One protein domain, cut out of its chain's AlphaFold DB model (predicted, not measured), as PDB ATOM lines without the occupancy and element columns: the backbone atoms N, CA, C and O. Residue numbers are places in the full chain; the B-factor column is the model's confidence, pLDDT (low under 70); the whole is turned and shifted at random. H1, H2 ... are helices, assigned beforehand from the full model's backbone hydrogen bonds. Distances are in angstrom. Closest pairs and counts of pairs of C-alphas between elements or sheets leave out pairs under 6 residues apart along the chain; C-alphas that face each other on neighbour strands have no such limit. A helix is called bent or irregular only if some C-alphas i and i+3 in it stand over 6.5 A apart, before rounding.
ATOM      1  N   ALA A 694     213.559 133.484 112.353       84.12
ATOM      2  CA  ALA A 694     213.118 132.156 111.933       84.12
ATOM      3  C   ALA A 694     213.202 131.129 113.071       84.12
ATOM      4  O   ALA A 694     212.408 130.188 113.111       84.12
ATOM      5  N   THR A 695     214.134 131.319 114.008       89.06
ATOM      6  CA  THR A 695     214.344 130.422 115.154       89.06
ATOM      7  C   THR A 695     214.197 131.153 116.490       89.06
ATOM      8  O   THR A 695     214.377 132.367 116.577       89.06
ATOM      9  N   ASP A 696     213.893 130.414 117.563       88.12
ATOM     10  CA  ASP A 696     213.859 130.988 118.917       88.12
ATOM     11  C   ASP A 696     215.240 131.478 119.379       88.12
ATOM     12  O   ASP A 696     215.318 132.400 120.188       88.12
ATOM     13  N   ALA A 697     216.326 130.899 118.853       87.88
ATOM     14  CA  ALA A 697     217.689 131.338 119.146       87.88
ATOM     15  C   ALA A 697     217.968 132.718 118.532       87.88
ATOM     16  O   ALA A 697     218.331 133.641 119.257       87.88
ATOM     17  N   GLU A 698     217.683 132.897 117.237       88.12
ATOM     18  CA  GLU A 698     217.767 134.206 116.570       88.12
ATOM     19  C   GLU A 698     216.861 135.240 117.247       88.12
ATOM     20  O   GLU A 698     217.221 136.406 117.390       88.12
ATOM     21  N   ARG A 699     215.679 134.811 117.705       91.75
ATOM     22  CA  ARG A 699     214.751 135.669 118.444       91.75
ATOM     23  C   ARG A 699     215.334 136.139 119.775       91.75
ATOM     24  O   ARG A 699     215.157 137.303 120.127       91.75
ATOM     25  N   LEU A 700     216.021 135.260 120.508       89.44
ATOM     26  CA  LEU A 700     216.744 135.643 121.720       89.44
ATOM     27  C   LEU A 700     217.896 136.599 121.413       89.44
ATOM     28  O   LEU A 700     218.040 137.562 122.152       89.44
ATOM     29  N   ASP A 701     218.635 136.404 120.319       87.38
ATOM     30  CA  ASP A 701     219.725 137.305 119.910       87.38
ATOM     31  C   ASP A 701     219.224 138.713 119.526       87.38
ATOM     32  O   ASP A 701     219.912 139.710 119.754       87.38
ATOM     33  N   VAL A 702     218.004 138.831 118.982       87.69
ATOM     34  CA  VAL A 702     217.361 140.141 118.746       87.69
ATOM     35  C   VAL A 702     217.096 140.870 120.068       87.69
ATOM     36  O   VAL A 702     217.237 142.091 120.132       87.69
ATOM     37  N   TYR A 703     216.718 140.136 121.119       88.69
ATOM     38  CA  TYR A 703     216.396 140.715 122.424       88.69
ATOM     39  C   TYR A 703     217.580 140.845 123.376       88.69
ATOM     40  O   TYR A 703     217.534 141.720 124.229       88.69
ATOM     41  N   PHE A 704     218.605 140.007 123.287       88.62
ATOM     42  CA  PHE A 704     219.707 139.943 124.246       88.62
ATOM     43  C   PHE A 704     221.014 139.629 123.533       88.62
ATOM     44  O   PHE A 704     221.065 138.774 122.657       88.62
ATOM     45  N   GLY A 705     222.090 140.313 123.926       82.44
ATOM     46  CA  GLY A 705     223.409 140.028 123.371       82.44
ATOM     47  C   GLY A 705     223.984 138.700 123.891       82.44
ATOM     48  O   GLY A 705     223.536 138.180 124.917       82.44
ATOM     49  N   PRO A 706     225.044 138.172 123.252       81.19
ATOM     50  CA  PRO A 706     225.701 136.942 123.695       81.19
ATOM     51  C   PRO A 706     226.275 137.041 125.116       81.19
ATOM     52  O   PRO A 706     226.366 136.027 125.804       81.19
ATOM     53  N   ASP A 707     226.646 138.238 125.577       82.69
ATOM     54  CA  ASP A 707     227.149 138.443 126.939       82.69
ATOM     55  C   ASP A 707     226.018 138.439 127.982       82.69
ATOM     56  O   ASP A 707     226.144 137.741 128.989       82.69
ATOM     57  N   ASP A 708     224.875 139.075 127.687       84.06
ATOM     58  CA  ASP A 708     223.669 139.039 128.535       84.06
ATOM     59  C   ASP A 708     223.218 137.584 128.787       84.06
ATOM     60  O   ASP A 708     222.921 137.177 129.913       84.06
ATOM     61  N   LEU A 709     223.209 136.765 127.727       86.06
ATOM     62  CA  LEU A 709     222.815 135.356 127.800       86.06
ATOM     63  C   LEU A 709     223.855 134.488 128.529       86.06
ATOM     64  O   LEU A 709     223.479 133.536 129.215       86.06
ATOM     65  N   ARG A 710     225.155 134.806 128.427       83.25
ATOM     66  CA  ARG A 710     226.221 134.100 129.169       83.25
ATOM     67  C   ARG A 710     226.106 134.320 130.669       83.25
ATOM     68  O   ARG A 710     226.319 133.374 131.425       83.25
ATOM     69  N   GLU A 711     225.786 135.537 131.096       82.44
ATOM     70  CA  GLU A 711     225.594 135.851 132.516       82.44
ATOM     71  C   GLU A 711     224.360 135.161 133.106       82.44
ATOM     72  O   GLU A 711     224.373 134.773 134.276       82.44
ATOM     73  N   ALA A 712     223.324 134.948 132.289       82.31
ATOM     74  CA  ALA A 712     222.099 134.264 132.689       82.31
ATOM     75  C   ALA A 712     222.227 132.724 132.757       82.31
ATOM     76  O   ALA A 712     221.342 132.060 133.300       82.31
ATOM     77  N   LEU A 713     223.305 132.127 132.229       82.00
ATOM     78  CA  LEU A 713     223.578 130.690 132.370       82.00
ATOM     79  C   LEU A 713     224.008 130.329 133.808       82.00
ATOM     80  O   LEU A 713     224.538 131.171 134.538       82.00
ATOM     81  N   PRO A 714     223.875 129.055 134.237       73.06
ATOM     82  CA  PRO A 714     224.362 128.625 135.544       73.06
ATOM     83  C   PRO A 714     225.855 128.946 135.709       73.06
ATOM     84  O   PRO A 714     226.678 128.595 134.857       73.06
ATOM     85  N   LYS A 715     226.214 129.602 136.820       72.12
ATOM     86  CA  LYS A 715     227.594 130.030 137.099       72.12
ATOM     87  C   LYS A 715     228.564 128.850 136.980       72.12
ATOM     88  O   LYS A 715     228.372 127.815 137.610       72.12
ATOM     89  N   GLY A 716     229.604 129.018 136.168       67.12
ATOM     90  CA  GLY A 716     230.618 127.990 135.912       67.12
ATOM     91  C   GLY A 716     230.284 126.992 134.795       67.12
ATOM     92  O   GLY A 716     231.197 126.327 134.313       67.12
ATOM     93  N   LEU A 717     229.036 126.922 134.298       74.50
ATOM     94  CA  LEU A 717     228.664 126.018 133.197       74.50
ATOM     95  C   LEU A 717     229.436 126.339 131.914       74.50
ATOM     96  O   LEU A 717     230.006 125.442 131.299       74.50
ATOM     97  N   TRP A 718     229.496 127.618 131.529       79.12
ATOM     98  CA  TRP A 718     230.225 128.049 130.332       79.12
ATOM     99  C   TRP A 718     231.715 127.698 130.416       79.12
ATOM    100  O   TRP A 718     232.288 127.153 129.477       79.12
ATOM    101  N   GLN A 719     232.338 127.951 131.571       76.50
ATOM    102  CA  GLN A 719     233.740 127.611 131.829       76.50
ATOM    103  C   GLN A 719     233.965 126.095 131.737       76.50
ATOM    104  O   GLN A 719     234.923 125.661 131.102       76.50
ATOM    105  N   ALA A 720     233.046 125.295 132.288       67.69
ATOM    106  CA  ALA A 720     233.117 123.839 132.250       67.69
ATOM    107  C   ALA A 720     232.922 123.253 130.844       67.69
ATOM    108  O   ALA A 720     233.602 122.290 130.489       67.69
ATOM    109  N   LEU A 721     232.025 123.819 130.034       75.19
ATOM    110  CA  LEU A 721     231.839 123.408 128.640       75.19
ATOM    111  C   LEU A 721     233.029 123.832 127.767       75.19
ATOM    112  O   LEU A 721     233.475 123.058 126.920       75.19
ATOM    113  N   LYS A 722     233.588 125.025 128.012       77.25
ATOM    114  CA  LYS A 722     234.772 125.533 127.306       77.25
ATOM    115  C   LYS A 722     236.009 124.688 127.612       77.25
ATOM    116  O   LYS A 722     236.748 124.338 126.699       77.25
ATOM    117  N   ALA A 723     236.209 124.306 128.873       69.12
ATOM    118  CA  ALA A 723     237.301 123.420 129.282       69.12
ATOM    119  C   ALA A 723     237.199 122.015 128.657       69.12
ATOM    120  O   ALA A 723     238.217 121.369 128.427       69.12
ATOM    121  N   GLN A 724     235.983 121.560 128.340       67.38
ATOM    122  CA  GLN A 724     235.733 120.309 127.616       67.38
ATOM    123  C   GLN A 724     235.842 120.449 126.086       67.38
ATOM    124  O   GLN A 724     235.638 119.464 125.377       67.38
ATOM    125  N   GLY A 725     236.121 121.650 125.566       70.88
ATOM    126  CA  GLY A 725     236.161 121.926 124.127       70.88
ATOM    127  C   GLY A 725     234.801 121.820 123.430       70.88
ATOM    128  O   GLY A 725     234.758 121.638 122.218       70.88
ATOM    129  N   LEU A 726     233.693 121.886 124.179       70.69
ATOM    130  CA  LEU A 726     232.332 121.761 123.639       70.69
ATOM    131  C   LEU A 726     231.743 123.090 123.173       70.69
ATOM    132  O   LEU A 726     230.819 123.089 122.362       70.69
ATOM    133  N   VAL A 727     232.264 124.197 123.700       76.44
ATOM    134  CA  VAL A 727     231.890 125.555 123.307       76.44
ATOM    135  C   VAL A 727     233.149 126.397 123.125       76.44
ATOM    136  O   VAL A 727     234.121 126.269 123.875       76.44
ATOM    137  N   ASP A 728     233.123 127.273 122.134       77.00
ATOM    138  CA  ASP A 728     234.181 128.213 121.786       77.00
ATOM    139  C   ASP A 728     233.615 129.636 121.602       77.00
ATOM    140  O   ASP A 728     232.472 129.926 121.957       77.00
ATOM    141  N   GLY A 729     234.433 130.562 121.091       67.81
ATOM    142  CA  GLY A 729     234.000 131.940 120.831       67.81
ATOM    143  C   GLY A 729     232.948 132.078 119.722       67.81
ATOM    144  O   GLY A 729     232.290 133.112 119.668       67.81
ATOM    145  N   ASN A 730     232.773 131.051 118.888       71.56
ATOM    146  CA  ASN A 730     231.858 131.034 117.744       71.56
ATOM    147  C   ASN A 730     230.554 130.277 118.043       71.56
ATOM    148  O   ASN A 730     229.665 130.223 117.197       71.56
ATOM    149  N   THR A 731     230.435 129.672 119.226       78.94
ATOM    150  CA  THR A 731     229.255 128.902 119.618       78.94
ATOM    151  C   THR A 731     228.091 129.836 119.950       78.94
ATOM    152  O   THR A 731     228.249 130.754 120.760       78.94
ATOM    153  N   SER A 732     226.914 129.578 119.366       85.25
ATOM    154  CA  SER A 732     225.697 130.340 119.665       85.25
ATOM    155  C   SER A 732     225.315 130.190 121.140       85.25
ATOM    156  O   SER A 732     224.962 129.108 121.618       85.25
ATOM    157  N   VAL A 733     225.395 131.299 121.879       85.44
ATOM    158  CA  VAL A 733     225.020 131.337 123.298       85.44
ATOM    159  C   VAL A 733     223.511 131.134 123.447       85.44
ATOM    160  O   VAL A 733     223.086 130.446 124.372       85.44
ATOM    161  N   ALA A 734     222.709 131.662 122.517       86.50
ATOM    162  CA  ALA A 734     221.257 131.514 122.514       86.50
ATOM    163  C   ALA A 734     220.811 130.054 122.337       86.50
ATOM    164  O   ALA A 734     219.955 129.577 123.086       86.50
ATOM    165  N   GLU A 735     221.431 129.303 121.422       85.00
ATOM    166  CA  GLU A 735     221.137 127.871 121.253       85.00
ATOM    167  C   GLU A 735     221.503 127.061 122.498       85.00
ATOM    168  O   GLU A 735     220.740 126.191 122.940       85.00
ATOM    169  N   LEU A 736     222.651 127.368 123.109       82.88
ATOM    170  CA  LEU A 736     223.050 126.738 124.362       82.88
ATOM    171  C   LEU A 736     222.050 127.063 125.479       82.88
ATOM    172  O   LEU A 736     221.657 126.167 126.223       82.88
ATOM    173  N   PHE A 737     221.610 128.317 125.578       85.88
ATOM    174  CA  PHE A 737     220.652 128.765 126.583       85.88
ATOM    175  C   PHE A 737     219.319 128.015 126.471       85.88
ATOM    176  O   PHE A 737     218.854 127.432 127.456       85.88
ATOM    177  N   LEU A 738     218.768 127.917 125.256       83.94
ATOM    178  CA  LEU A 738     217.557 127.140 124.969       83.94
ATOM    179  C   LEU A 738     217.747 125.644 125.250       83.94
ATOM    180  O   LEU A 738     216.853 124.983 125.776       83.94
ATOM    181  N   THR A 739     218.929 125.097 124.972       80.81
ATOM    182  CA  THR A 739     219.250 123.692 125.273       80.81
ATOM    183  C   THR A 739     219.323 123.430 126.782       80.81
ATOM    184  O   THR A 739     218.961 122.346 127.263       80.81
ATOM    185  N   VAL A 740     219.796 124.413 127.552       75.38
ATOM    186  CA  VAL A 740     219.943 124.312 129.004       75.38
ATOM    187  C   VAL A 740     218.590 124.421 129.702       75.38
ATOM    188  O   VAL A 740     218.289 123.528 130.498       75.38
ATOM    189  N   TYR A 741     217.793 125.447 129.386       75.88
ATOM    190  CA  TYR A 741     216.564 125.798 130.112       75.88
ATOM    191  C   TYR A 741     215.247 125.401 129.413       75.88
ATOM    192  O   TYR A 741     214.219 125.327 130.086       75.88
ATOM    193  N   ARG A 742     215.253 125.070 128.111       78.94
ATOM    194  CA  ARG A 742     214.075 124.661 127.308       78.94
ATOM    195  C   ARG A 742     212.876 125.604 127.494       78.94
ATOM    196  O   ARG A 742     213.037 126.814 127.377       78.94
ATOM    197  N   ASP A 743     211.707 125.061 127.811       78.75
ATOM    198  CA  ASP A 743     210.441 125.764 128.027       78.75
ATOM    199  C   ASP A 743     210.532 126.839 129.133       78.75
ATOM    200  O   ASP A 743     209.760 127.792 129.131       78.75
ATOM    201  N   ASP A 744     211.500 126.756 130.051       76.69
ATOM    202  CA  ASP A 744     211.673 127.754 131.116       76.69
ATOM    203  C   ASP A 744     212.602 128.917 130.694       76.69
ATOM    204  O   ASP A 744     212.839 129.836 131.478       76.69
ATOM    205  N   SER A 745     213.148 128.915 129.469       85.50
ATOM    206  CA  SER A 745     214.164 129.891 129.029       85.50
ATOM    207  C   SER A 745     213.688 131.341 129.143       85.50
ATOM    208  O   SER A 745     214.405 132.197 129.655       85.50
ATOM    209  N   VAL A 746     212.454 131.627 128.718       88.06
ATOM    210  CA  VAL A 746     211.912 132.994 128.770       88.06
ATOM    211  C   VAL A 746     211.574 133.407 130.210       88.06
ATOM    212  O   VAL A 746     211.719 134.577 130.559       88.06
ATOM    213  N   GLU A 747     211.207 132.453 131.076       86.69
ATOM    214  CA  GLU A 747     211.010 132.701 132.512       86.69
ATOM    215  C   GLU A 747     212.319 133.145 133.182       86.69
ATOM    216  O   GLU A 747     212.308 134.104 133.956       86.69
ATOM    217  N   GLN A 748     213.452 132.518 132.841       85.19
ATOM    218  CA  GLN A 748     214.765 132.900 133.383       85.19
ATOM    219  C   GLN A 748     215.187 134.319 132.975       85.19
ATOM    220  O   GLN A 748     215.828 135.014 133.758       85.19
ATOM    221  N   LEU A 749     214.784 134.777 131.786       89.44
ATOM    222  CA  LEU A 749     215.100 136.114 131.263       89.44
ATOM    223  C   LEU A 749     214.052 137.176 131.629       89.44
ATOM    224  O   LEU A 749     214.155 138.327 131.199       89.44
ATOM    225  N   ALA A 750     213.036 136.830 132.426       87.31
ATOM    226  CA  ALA A 750     211.944 137.742 132.756       87.31
ATOM    227  C   ALA A 750     212.435 139.036 133.426       87.31
ATOM    228  O   ALA A 750     211.871 140.101 133.182       87.31
ATOM    229  N   GLN A 751     213.479 138.967 134.258       84.50
ATOM    230  CA  GLN A 751     214.047 140.170 134.868       84.50
ATOM    231  C   GLN A 751     214.784 141.033 133.835       84.50
ATOM    232  O   GLN A 751     214.535 142.233 133.777       84.50
ATOM    233  N   ASN A 752     215.564 140.423 132.943       89.44
ATOM    234  CA  ASN A 752     216.285 141.122 131.879       89.44
ATOM    235  C   ASN A 752     215.330 141.875 130.929       89.44
ATOM    236  O   ASN A 752     215.623 142.996 130.516       89.44
ATOM    237  N   PHE A 753     214.152 141.313 130.626       88.75
ATOM    238  CA  PHE A 753     213.113 142.033 129.874       88.75
ATOM    239  C   PHE A 753     212.575 143.260 130.631       88.75
ATOM    240  O   PHE A 753     212.317 144.295 130.016       88.75
ATOM    241  N   ARG A 754     212.418 143.188 131.960       86.69
ATOM    242  CA  ARG A 754     211.976 144.345 132.765       86.69
ATOM    243  C   ARG A 754     213.034 145.440 132.806       86.69
ATOM    244  O   ARG A 754     212.685 146.612 132.694       86.69
ATOM    245  N   ASP A 755     214.304 145.063 132.906       83.81
ATOM    246  CA  ASP A 755     215.419 146.013 132.941       83.81
ATOM    247  C   ASP A 755     215.542 146.783 131.609       83.81
ATOM    248  O   ASP A 755     215.850 147.974 131.599       83.81
ATOM    249  N   ARG A 756     215.155 146.155 130.487       80.88
ATOM    250  CA  ARG A 756     214.990 146.799 129.167       80.88
ATOM    251  C   ARG A 756     213.689 147.603 129.002       80.88
ATOM    252  O   ARG A 756     213.381 148.069 127.911       80.88
ATOM    253  N   ARG A 757     212.940 147.816 130.090       82.75
ATOM    254  CA  ARG A 757     211.706 148.621 130.173       82.75
ATOM    255  C   ARG A 757     210.501 148.075 129.399       82.75
ATOM    256  O   ARG A 757     209.594 148.843 129.085       82.75
ATOM    257  N   PHE A 758     210.420 146.761 129.170       84.31
ATOM    258  CA  PHE A 758     209.166 146.148 128.722       84.31
ATOM    259  C   PHE A 758     208.121 146.212 129.856       84.31
ATOM    260  O   PHE A 758     208.341 145.633 130.923       84.31
ATOM    261  N   PRO A 759     206.976 146.893 129.669       75.38
ATOM    262  CA  PRO A 759     206.052 147.188 130.767       75.38
ATOM    263  C   PRO A 759     205.129 146.014 131.137       75.38
ATOM    264  O   PRO A 759     204.511 146.033 132.199       75.38
ATOM    265  N   ASP A 760     205.001 145.004 130.271       84.81
ATOM    266  CA  ASP A 760     203.974 143.959 130.356       84.81
ATOM    267  C   ASP A 760     204.506 142.555 130.706       84.81
ATOM    268  O   ASP A 760     203.788 141.568 130.535       84.81
ATOM    269  N   VAL A 761     205.733 142.453 131.235       88.06
ATOM    270  CA  VAL A 761     206.372 141.165 131.565       88.06
ATOM    271  C   VAL A 761     205.614 140.419 132.681       88.06
ATOM    272  O   VAL A 761     205.482 140.944 133.793       88.06
ATOM    273  N   PRO A 762     205.181 139.163 132.460       85.19
ATOM    274  CA  PRO A 762     204.486 138.360 133.461       85.19
ATOM    275  C   PRO A 762     205.294 138.162 134.751       85.19
ATOM    276  O   PRO A 762     206.506 137.938 134.737       85.19
ATOM    277  N   THR A 763     204.612 138.202 135.897       81.62
ATOM    278  CA  THR A 763     205.198 137.890 137.217       81.62
ATOM    279  C   THR A 763     205.006 136.430 137.625       81.62
ATOM    280  O   THR A 763     205.705 135.945 138.510       81.62
ATOM    281  N   LYS A 764     204.067 135.715 136.992       78.38
ATOM    282  CA  LYS A 764     203.753 134.306 137.267       78.38
ATOM    283  C   LYS A 764     203.762 133.486 135.974       78.38
ATOM    284  O   LYS A 764     203.012 133.780 135.044       78.38
ATOM    285  N   TRP A 765     204.542 132.408 135.959       78.88
ATOM    286  CA  TRP A 765     204.755 131.517 134.808       78.88
ATOM    287  C   TRP A 765     204.022 130.177 135.001       78.88
ATOM    288  O   TRP A 765     204.580 129.114 135.301       78.88
ATOM    289  N   ALA A 766     202.689 130.256 134.937       74.12
ATOM    290  CA  ALA A 766     201.775 129.150 135.245       74.12
ATOM    291  C   ALA A 766     200.817 128.804 134.092       74.12
ATOM    292  O   ALA A 766     199.747 128.243 134.335       74.12
ATOM    293  N   GLY A 767     201.165 129.157 132.855       74.19
ATOM    294  CA  GLY A 767     200.337 128.892 131.678       74.19
ATOM    295  C   GLY A 767     199.038 129.692 131.667       74.19
ATOM    296  O   GLY A 767     198.021 129.216 131.163       74.19
ATOM    297  N   SER A 768     199.027 130.877 132.286       80.25
ATOM    298  CA  SER A 768     197.855 131.746 132.253       80.25
ATOM    299  C   SER A 768     197.660 132.328 130.847       80.25
ATOM    300  O   SER A 768     198.637 132.553 130.126       80.25
ATOM    301  N   PRO A 769     196.412 132.657 130.463       80.25
ATOM    302  CA  PRO A 769     196.139 133.351 129.205       80.25
ATOM    303  C   PRO A 769     196.937 134.654 129.049       80.25
ATOM    304  O   PRO A 769     197.314 135.012 127.938       80.25
ATOM    305  N   THR A 770     197.244 135.332 130.161       82.94
ATOM    306  CA  THR A 770     198.069 136.547 130.183       82.94
ATOM    307  C   THR A 770     199.524 136.278 129.796       82.94
ATOM    308  O   THR A 770     200.053 136.983 128.942       82.94
ATOM    309  N   THR A 771     200.155 135.234 130.348       85.00
ATOM    310  CA  THR A 771     201.536 134.847 130.015       85.00
ATOM    311  C   THR A 771     201.635 134.353 128.573       85.00
ATOM    312  O   THR A 771     202.533 134.760 127.846       85.00
ATOM    313  N   ILE A 772     200.661 133.559 128.114       85.00
ATOM    314  CA  ILE A 772     200.588 133.099 126.716       85.00
ATOM    315  C   ILE A 772     200.397 134.283 125.756       85.00
ATOM    316  O   ILE A 772     201.027 134.342 124.700       85.00
ATOM    317  N   GLY A 773     199.532 135.235 126.116       85.94
ATOM    318  CA  GLY A 773     199.309 136.450 125.336       85.94
ATOM    319  C   GLY A 773     200.571 137.302 125.222       85.94
ATOM    320  O   GLY A 773     200.872 137.799 124.138       85.94
ATOM    321  N   TRP A 774     201.333 137.425 126.309       90.75
ATOM    322  CA  TRP A 774     202.611 138.130 126.309       90.75
ATOM    323  C   TRP A 774     203.673 137.420 125.458       90.75
ATOM    324  O   TRP A 774     204.284 138.057 124.606       90.75
ATOM    325  N   LEU A 775     203.825 136.098 125.580       89.75
ATOM    326  CA  LEU A 775     204.787 135.330 124.777       89.75
ATOM    327  C   LEU A 775     204.546 135.478 123.276       89.75
ATOM    328  O   LEU A 775     205.483 135.770 122.537       89.75
ATOM    329  N   ARG A 776     203.282 135.421 122.832       88.31
ATOM    330  CA  ARG A 776     202.932 135.687 121.427       88.31
ATOM    331  C   ARG A 776     203.319 137.094 120.975       88.31
ATOM    332  O   ARG A 776     203.736 137.269 119.831       88.31
ATOM    333  N   LYS A 777     203.182 138.109 121.839       88.00
ATOM    334  CA  LYS A 777     203.627 139.477 121.517       88.00
ATOM    335  C   LYS A 777     205.141 139.560 121.357       88.00
ATOM    336  O   LYS A 777     205.591 140.331 120.518       88.00
ATOM    337  N   MET A 778     205.881 138.763 122.119       89.25
ATOM    338  CA  MET A 778     207.341 138.672 122.062       89.25
ATOM    339  C   MET A 778     207.845 137.686 120.992       89.25
ATOM    340  O   MET A 778     209.043 137.530 120.815       89.25
ATOM    341  N   GLY A 779     206.945 137.016 120.265       87.44
ATOM    342  CA  GLY A 779     207.290 136.061 119.208       87.44
ATOM    343  C   GLY A 779     207.593 134.636 119.683       87.44
ATOM    344  O   GLY A 779     207.931 133.802 118.854       87.44
ATOM    345  N   PHE A 780     207.440 134.324 120.972       90.06
ATOM    346  CA  PHE A 780     207.650 132.979 121.520       90.06
ATOM    347  C   PHE A 780     206.353 132.154 121.548       90.06
ATOM    348  O   PHE A 780     205.246 132.695 121.673       90.06
ATOM    349  N   GLY A 781     206.485 130.830 121.456       85.81
ATOM    350  CA  GLY A 781     205.360 129.902 121.525       85.81
ATOM    351  C   GLY A 781     204.768 129.725 122.937       85.81
ATOM    352  O   GLY A 781     205.361 130.133 123.942       85.81
ATOM    353  N   PRO A 782     203.554 129.148 123.052       82.81
ATOM    354  CA  PRO A 782     202.877 128.924 124.334       82.81
ATOM    355  C   PRO A 782     203.594 127.928 125.259       82.81
ATOM    356  O   PRO A 782     203.327 127.928 126.460       82.81
ATOM    357  N   GLU A 783     204.483 127.088 124.731       78.12
ATOM    358  CA  GLU A 783     205.316 126.148 125.481       78.12
ATOM    359  C   GLU A 783     206.149 126.847 126.562       78.12
ATOM    360  O   GLU A 783     206.289 126.306 127.657       78.12
ATOM    361  N   PHE A 784     206.558 128.100 126.328       83.62
ATOM    362  CA  PHE A 784     207.328 128.890 127.287       83.62
ATOM    363  C   PHE A 784     206.494 129.500 128.429       83.62
ATOM    364  O   PHE A 784     207.026 130.172 129.308       83.62
ATOM    365  N   ALA A 785     205.166 129.316 128.446       78.88
ATOM    366  CA  ALA A 785     204.283 129.971 129.421       78.88
ATOM    367  C   ALA A 785     204.301 129.329 130.818       78.88
ATOM    368  O   ALA A 785     203.659 129.836 131.750       78.88
TER     369      ALA A 785
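This is residues 694 to 785 of the 1208 residues of the protein "Superfamily II DNA or RNA helicase" of Actinoplanes campanulatus (UniProt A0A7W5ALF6). A strongly kinked helix, H4, makes the middle of an elongated body of short helices, with H1 and H2 packed on it, H3 toward one end and the pair H6 and H7 toward the other. Residues 720 to 725, of which 720 to 723 belong to H3, stick out at the first end, while a long link after H5 leads to H6. The printed part has 92 residues with seven named helices, H1 to H7 in order, and no named strand; the class is all helix, with 57 residues in helices. The whole is compact, with a radius of gyration of the C-alphas of 13.6 A, and spans 42 by 23 by 23 A.

H1, residues 696 to 703, touches residues 734 to 738 alone of H4, residues 733 to 748, about perpendicular at 82 degrees; the closest C-alphas, of Ala 697 and Ala 734, are 4.9 A apart. H4 is the hub, touching three helices. H4 is irregular, with a kink of 111 degrees near residue 741; C-alphas 740 and 743 are 9.7 A apart. H2, residues 706 to 712, touches H4 at a steep tilt of 46 degrees, the same way, with the closest C-alphas, of Pro 706 and Val 733, 5.7 A apart. H3, residues 717 to 723, touches no helix but is close to H2 without clearly touching it; the closest C-alphas, of Arg 710 and Trp 718, are 7.3 A apart. H5, residues 750 to 755, also touches no helix, and it meets H4 only through their link. H7, residues 782 to 785, touches residues 742 to 747 alone of H4, and the closest C-alphas, of Asp 743 and Phe 784, are 4.5 A apart. H7 also touches H6, residues 769 to 777, with the closest C-alphas, of Ile 772 and Pro 782, 5.3 A apart. H4 and H6 are only just apart, with the closest C-alphas 8.5 A apart. Every O i to N i+4 pair is within hydrogen-bond range in H1, H2, H3, H5 and H6; in H4 it is 7 of 12, and H7 is too short for such a pair.

H1 begins at C-alpha 696, (213.859, 130.988, 118.917), and is 10.6 A long from first to last C-alpha. H4 is 14.5 A long and starts at C-alpha 733, (225.020, 131.337, 123.298). H6 is 12.4 A long, and H7 ends at C-alpha 785, (204.283, 129.971, 129.421).

The C-alphas farthest apart, of Ala 723 and Pro 769, are 42.3 A apart. The printed part has no cut. The link from H5 to H6, residues 756 to 768, is long. The mean pLDDT of the printed part is 82.0; residues 716, 720, 723 to 724 and 729 are under 70.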